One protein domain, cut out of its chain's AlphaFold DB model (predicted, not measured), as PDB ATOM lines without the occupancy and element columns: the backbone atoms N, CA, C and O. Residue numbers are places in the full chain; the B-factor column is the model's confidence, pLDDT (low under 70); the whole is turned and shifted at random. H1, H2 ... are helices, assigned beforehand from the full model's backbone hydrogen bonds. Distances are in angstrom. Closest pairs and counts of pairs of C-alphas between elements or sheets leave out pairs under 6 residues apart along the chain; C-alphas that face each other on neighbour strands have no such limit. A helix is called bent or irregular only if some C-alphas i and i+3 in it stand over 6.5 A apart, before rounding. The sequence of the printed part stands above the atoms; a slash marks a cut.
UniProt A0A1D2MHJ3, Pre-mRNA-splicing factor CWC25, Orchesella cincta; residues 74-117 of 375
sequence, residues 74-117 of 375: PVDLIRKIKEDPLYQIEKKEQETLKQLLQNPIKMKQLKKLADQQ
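What this domain is: This is residues 74 to 117 of the 375 residues of the protein "Pre-mRNA-splicing factor CWC25" of Orchesella cincta (UniProt A0A1D2MHJ3). Three helices are strung end to end in an open zigzag with no core: the long H2 makes the middle piece, and H1 and H3 turn off at its two ends, each at a corner. The helices meet at those corners and are not packed side by side, and H1 and H3 stay away from each other. The printed part has 44 residues, with three named helices in the order H1, H2, H3 and no named strand, and its class is all helix. The whole is extended, with a radius of gyration of the C-alphas of 16.1 A, and the C-alphas span 48 by 18 by 13 A.

How they stand to each other: The longest helix is H2, residues 85 to 102. It touches H3, residues 104 to 117, only at the corner by their link, and only just, with 3 pairs of C-alphas within 8 A. H2 touches H3 with residues 100 to 101 alone, and H3 touches H2 with residues 106 to 107 alone; the closest C-alphas of the two helices are those of Leu 101 and Met 107, 6.0 A apart. The lines of H2 and H3 are about perpendicular, at 88 degrees. At the other end of H2 is H1, residues 74 to 83, which is close to H2 but not clearly touching, with 2 pairs of C-alphas within 8 A. The closest C-alphas of H1 and H2 are those of Ile 81 and Tyr 87, 6.8 A apart. The lines of H1 and H2 stand at 71 degrees, only just about perpendicular. H1 and H3 are apart. In H1, H2 and H3 every pair of O i and N i+4 is within hydrogen-bond range.

Where its parts are: H2 has 18 residues, Pro 85 to Gln 102, and is 25.3 A long from first to last C-alpha. It begins with C-alpha 85 at (-18.012, 33.650, 3.350) and ends with C-alpha 102 at (1.559, 33.399, 19.360). H3 has 14 residues, Pro 104 to Gln 117, and is 20.0 A long, with C-alpha 117 at (8.481, 12.710, 14.383). H1 has 10 residues, Pro 74 to Glu 83, and is 14.0 A long, with C-alpha 74 at (-13.432, 50.198, -5.081). None of the three helices is bent or irregular.

The domain as a whole: The outline is a rod, and the two C-alphas farthest apart, those of Pro 74 and Gln 116, are 49.2 A apart. The printed part has no cut. The links H1 to H2 and H2 to H3 are both tight, with one residue each, Asp 84 and Asn 103. The mean pLDDT of the printed part is 88.0, and residues 74 to 75 are under 70.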
ATOM      1  N   PRO A  74     -14.423  50.986  -5.819       64.69
ATOM      2  CA  PRO A  74     -13.432  50.198  -5.081       64.69
ATOM      3  C   PRO A  74     -13.925  49.798  -3.687       64.69
ATOM      4  O   PRO A  74     -13.677  48.684  -3.236       64.69
ATOM      5  N   VAL A  75     -14.689  50.675  -3.024       68.56
ATOM      6  CA  VAL A  75     -15.271  50.416  -1.700       68.56
ATOM      7  C   VAL A  75     -16.260  49.250  -1.745       68.56
ATOM      8  O   VAL A  75     -16.235  48.405  -0.855       68.56
ATOM      9  N   ASP A  76     -17.091  49.155  -2.784       78.19
ATOM     10  CA  ASP A  76     -18.076  48.075  -2.906       78.19
ATOM     11  C   ASP A  76     -17.449  46.750  -3.359       78.19
ATOM     12  O   ASP A  76     -17.944  45.687  -2.990       78.19
ATOM     13  N   LEU A  77     -16.334  46.784  -4.098       81.56
ATOM     14  CA  LEU A  77     -15.515  45.591  -4.354       81.56
ATOM     15  C   LEU A  77     -14.834  45.102  -3.064       81.56
ATOM     16  O   LEU A  77     -14.939  43.927  -2.722       81.56
ATOM     17  N   ILE A  78     -14.220  46.009  -2.297       78.56
ATOM     18  CA  ILE A  78     -13.588  45.706  -1.003       78.56
ATOM     19  C   ILE A  78     -14.612  45.178   0.016       78.56
ATOM     20  O   ILE A  78     -14.282  44.280   0.791       78.56
ATOM     21  N   ARG A  79     -15.850  45.694   0.014       84.75
ATOM     22  CA  ARG A  79     -16.971  45.143   0.797       84.75
ATOM     23  C   ARG A  79     -17.308  43.724   0.366       84.75
ATOM     24  O   ARG A  79     -17.199  42.831   1.193       84.75
ATOM     25  N   LYS A  80     -17.595  43.492  -0.921       87.19
ATOM     26  CA  LYS A  80     -17.911  42.153  -1.457       87.19
ATOM     27  C   LYS A  80     -16.840  41.113  -1.119       87.19
ATOM     28  O   LYS A  80     -17.190  40.013  -0.717       87.19
ATOM     29  N   ILE A  81     -15.556  41.470  -1.209       81.56
ATOM     30  CA  ILE A  81     -14.442  40.581  -0.832       81.56
ATOM     31  C   ILE A  81     -14.425  40.314   0.684       81.56
ATOM     32  O   ILE A  81     -14.217  39.184   1.104       81.56
ATOM     33  N   LYS A  82     -14.680  41.322   1.529       83.44
ATOM     34  CA  LYS A  82     -14.733  41.156   2.998       83.44
ATOM     35  C   LYS A  82     -15.993  40.429   3.488       83.44
ATOM     36  O   LYS A  82     -15.967  39.813   4.552       83.44
ATOM     37  N   GLU A  83     -17.076  40.514   2.725       86.19
ATOM     38  CA  GLU A  83     -18.378  39.903   2.999       86.19
ATOM     39  C   GLU A  83     -18.491  38.477   2.422       86.19
ATOM     40  O   GLU A  83     -19.351  37.722   2.872       86.19
ATOM     41  N   ASP A  84     -17.581  38.066   1.527       91.81
ATOM     42  CA  ASP A  84     -17.471  36.696   1.012       91.81
ATOM     43  C   ASP A  84     -17.270  35.678   2.163       91.81
ATOM     44  O   ASP A  84     -16.301  35.784   2.930       91.81
ATOM     45  N   PRO A  85     -18.151  34.666   2.313       93.44
ATOM     46  CA  PRO A  85     -18.012  33.650   3.350       93.44
ATOM     47  C   PRO A  85     -16.717  32.830   3.235       93.44
ATOM     48  O   PRO A  85     -16.204  32.397   4.267       93.44
ATOM     49  N   LEU A  86     -16.157  32.636   2.035       89.75
ATOM     50  CA  LEU A  86     -14.886  31.929   1.842       89.75
ATOM     51  C   LEU A  86     -13.712  32.750   2.382       89.75
ATOM     52  O   LEU A  86     -12.913  32.228   3.159       89.75
ATOM     53  N   TYR A  87     -13.662  34.047   2.070       91.94
ATOM     54  CA  TYR A  87     -12.666  34.963   2.634       91.94
ATOM     55  C   TYR A  87     -12.784  35.061   4.163       91.94
ATOM     56  O   TYR A  87     -11.779  35.086   4.876       91.94
ATOM     57  N   GLN A  88     -14.006  35.036   4.708       92.62
ATOM     58  CA  GLN A  88     -14.209  34.976   6.158       92.62
ATOM     59  C   GLN A  88     -13.734  33.660   6.790       92.62
ATOM     60  O   GLN A  88     -13.282  33.686   7.936       92.62
ATOM     61  N   ILE A  89     -13.845  32.525   6.094       92.12
ATOM     62  CA  ILE A  89     -13.300  31.236   6.551       92.12
ATOM     63  C   ILE A  89     -11.772  31.291   6.530       92.12
ATOM     64  O   ILE A  89     -11.158  31.076   7.574       92.12
ATOM     65  N   GLU A  90     -11.162  31.685   5.409       93.69
ATOM     66  CA  GLU A  90      -9.704  31.803   5.290       93.69
ATOM     67  C   GLU A  90      -9.131  32.751   6.354       93.69
ATOM     68  O   GLU A  90      -8.182  32.409   7.060       93.69
ATOM     69  N   LYS A  91      -9.754  33.919   6.559       94.44
ATOM     70  CA  LYS A  91      -9.338  34.881   7.586       94.44
ATOM     71  C   LYS A  91      -9.402  34.289   8.998       94.44
ATOM     72  O   LYS A  91      -8.464  34.486   9.769       94.44
ATOM     73  N   LYS A  92     -10.449  33.523   9.335       95.25
ATOM     74  CA  LYS A  92     -10.566  32.817  10.630       95.25
ATOM     75  C   LYS A  92      -9.511  31.714  10.776       95.25
ATOM     76  O   LYS A  92      -8.935  31.556  11.855       95.25
ATOM     77  N   GLU A  93      -9.202  30.977   9.712       92.69
ATOM     78  CA  GLU A  93      -8.112  29.994   9.711       92.69
ATOM     79  C   GLU A  93      -6.753  30.674   9.928       92.69
ATOM     80  O   GLU A  93      -6.017  30.304  10.845       92.69
ATOM     81  N   GLN A  94      -6.448  31.743   9.188       91.50
ATOM     82  CA  GLN A  94      -5.235  32.536   9.394       91.50
ATOM     83  C   GLN A  94      -5.148  33.114  10.819       91.50
ATOM     84  O   GLN A  94      -4.075  33.095  11.422       91.50
ATOM     85  N   GLU A  95      -6.248  33.625  11.378       93.50
ATOM     86  CA  GLU A  95      -6.302  34.157  12.746       93.50
ATOM     87  C   GLU A  95      -6.066  33.068  13.802       93.50
ATOM     88  O   GLU A  95      -5.249  33.266  14.702       93.50
ATOM     89  N   THR A  96      -6.695  31.895  13.681       93.38
ATOM     90  CA  THR A  96      -6.460  30.777  14.616       93.38
ATOM     91  C   THR A  96      -5.038  30.213  14.513       93.38
ATOM     92  O   THR A  96      -4.436  29.896  15.542       93.38
ATOM     93  N   LEU A  97      -4.448  30.166  13.311       92.19
ATOM     94  CA  LEU A  97      -3.034  29.829  13.109       92.19
ATOM     95  C   LEU A  97      -2.108  30.866  13.763       92.19
ATOM     96  O   LEU A  97      -1.191  30.483  14.494       92.19
ATOM     97  N   LYS A  98      -2.373  32.168  13.576       92.62
ATOM     98  CA  LYS A  98      -1.633  33.272  14.220       92.62
ATOM     99  C   LYS A  98      -1.725  33.180  15.750       92.62
ATOM    100  O   LYS A  98      -0.688  33.193  16.410       92.62
ATOM    101  N   GLN A  99      -2.914  32.970  16.319       90.56
ATOM    102  CA  GLN A  99      -3.115  32.772  17.765       90.56
ATOM    103  C   GLN A  99      -2.383  31.529  18.305       90.56
ATOM    104  O   GLN A  99      -1.828  31.550  19.408       90.56
ATOM    105  N   LEU A 100      -2.365  30.429  17.546       85.38
ATOM    106  CA  LEU A 100      -1.686  29.196  17.947       85.38
ATOM    107  C   LEU A 100      -0.156  29.337  17.890       85.38
ATOM    108  O   LEU A 100       0.527  28.791  18.758       85.38
ATOM    109  N   LEU A 101       0.361  30.116  16.933       82.56
ATOM    110  CA  LEU A 101       1.773  30.496  16.818       82.56
ATOM    111  C   LEU A 101       2.203  31.489  17.915       82.56
ATOM    112  O   LEU A 101       3.309  31.387  18.444       82.56
ATOM    113  N   GLN A 102       1.331  32.432  18.280       89.75
ATOM    114  CA  GLN A 102       1.559  33.399  19.360       89.75
ATOM    115  C   GLN A 102       1.544  32.741  20.747       89.75
ATOM    116  O   GLN A 102       2.233  33.204  21.652       89.75
ATOM    117  N   ASN A 103       0.800  31.646  20.934       92.19
ATOM    118  CA  ASN A 103       0.735  30.938  22.210       92.19
ATOM    119  C   ASN A 103       2.028  30.123  22.473       92.19
ATOM    120  O   ASN A 103       2.247  29.079  21.845       92.19
ATOM    121  N   PRO A 104       2.876  30.509  23.452       90.81
ATOM    122  CA  PRO A 104       4.181  29.877  23.651       90.81
ATOM    123  C   PRO A 104       4.080  28.442  24.192       90.81
ATOM    124  O   PRO A 104       5.015  27.656  24.025       90.81
ATOM    125  N   ILE A 105       2.960  28.071  24.823       91.00
ATOM    126  CA  ILE A 105       2.722  26.718  25.343       91.00
ATOM    127  C   ILE A 105       2.361  25.781  24.186       91.00
ATOM    128  O   ILE A 105       3.010  24.744  24.024       91.00
ATOM    129  N   LYS A 106       1.412  26.176  23.323       86.44
ATOM    130  CA  LYS A 106       1.066  25.427  22.103       86.44
ATOM    131  C   LYS A 106       2.274  25.306  21.168       86.44
ATOM    132  O   LYS A 106       2.542  24.221  20.660       86.44
ATOM    133  N   MET A 107       3.096  26.352  21.037       89.00
ATOM    134  CA  MET A 107       4.352  26.280  20.278       89.00
ATOM    135  C   MET A 107       5.392  25.321  20.875       89.00
ATOM    136  O   MET A 107       6.053  24.601  20.125       89.00
ATOM    137  N   LYS A 108       5.537  25.251  22.206       90.19
ATOM    138  CA  LYS A 108       6.388  24.235  22.858       90.19
ATOM    139  C   LYS A 108       5.853  22.814  22.617       90.19
ATOM    140  O   LYS A 108       6.644  21.908  22.353       90.19
ATOM    141  N   GLN A 109       4.532  22.621  22.641       90.12
ATOM    142  CA  GLN A 109       3.885  21.338  22.329       90.12
ATOM    143  C   GLN A 109       4.095  20.926  20.859       90.12
ATOM    144  O   GLN A 109       4.534  19.803  20.606       90.12
ATOM    145  N   LEU A 110       3.882  21.834  19.897       87.62
ATOM    146  CA  LEU A 110       4.145  21.585  18.472       87.62
ATOM    147  C   LEU A 110       5.608  21.215  18.209       87.62
ATOM    148  O   LEU A 110       5.870  20.223  17.529       87.62
ATOM    149  N   LYS A 111       6.565  21.962  18.779       87.19
ATOM    150  CA  LYS A 111       8.002  21.654  18.656       87.19
ATOM    151  C   LYS A 111       8.315  20.250  19.187       87.19
ATOM    152  O   LYS A 111       8.916  19.453  18.471       87.19
ATOM    153  N   LYS A 112       7.805  19.898  20.378       92.69
ATOM    154  CA  LYS A 112       7.960  18.557  20.975       92.69
ATOM    155  C   LYS A 112       7.421  17.442  20.066       92.69
ATOM    156  O   LYS A 112       8.101  16.432  19.892       92.69
ATOM    157  N   LEU A 113       6.247  17.622  19.455       90.81
ATOM    158  CA  LEU A 113       5.666  16.647  18.520       90.81
ATOM    159  C   LEU A 113       6.467  16.543  17.211       90.81
ATOM    160  O   LEU A 113       6.743  15.436  16.742       90.81
ATOM    161  N   ALA A 114       6.899  17.671  16.642       89.00
ATOM    162  CA  ALA A 114       7.722  17.694  15.434       89.00
ATOM    163  C   ALA A 114       9.073  16.987  15.648       89.00
ATOM    164  O   ALA A 114       9.517  16.213  14.797       89.00
ATOM    165  N   ASP A 115       9.717  17.191  16.797       89.25
ATOM    166  CA  ASP A 115      10.997  16.555  17.110       89.25
ATOM    167  C   ASP A 115      10.847  15.062  17.458       89.25
ATOM    168  O   ASP A 115      11.719  14.262  17.107       89.25
ATOM    169  N   GLN A 116       9.702  14.640  18.011       88.88
ATOM    170  CA  GLN A 116       9.332  13.221  18.121       88.88
ATOM    171  C   GLN A 116       9.143  12.552  16.745       88.88
ATOM    172  O   GLN A 116       9.597  11.425  16.541       88.88
ATOM    173  N   GLN A 117       8.553  13.234  15.756       82.62
ATOM    174  CA  GLN A 117       8.481  12.710  14.383       82.62
ATOM    175  C   GLN A 117       9.871  12.620  13.716       82.62
ATOM    176  O   GLN A 117      10.183  11.636  13.030       82.62
TER     177      GLN A 117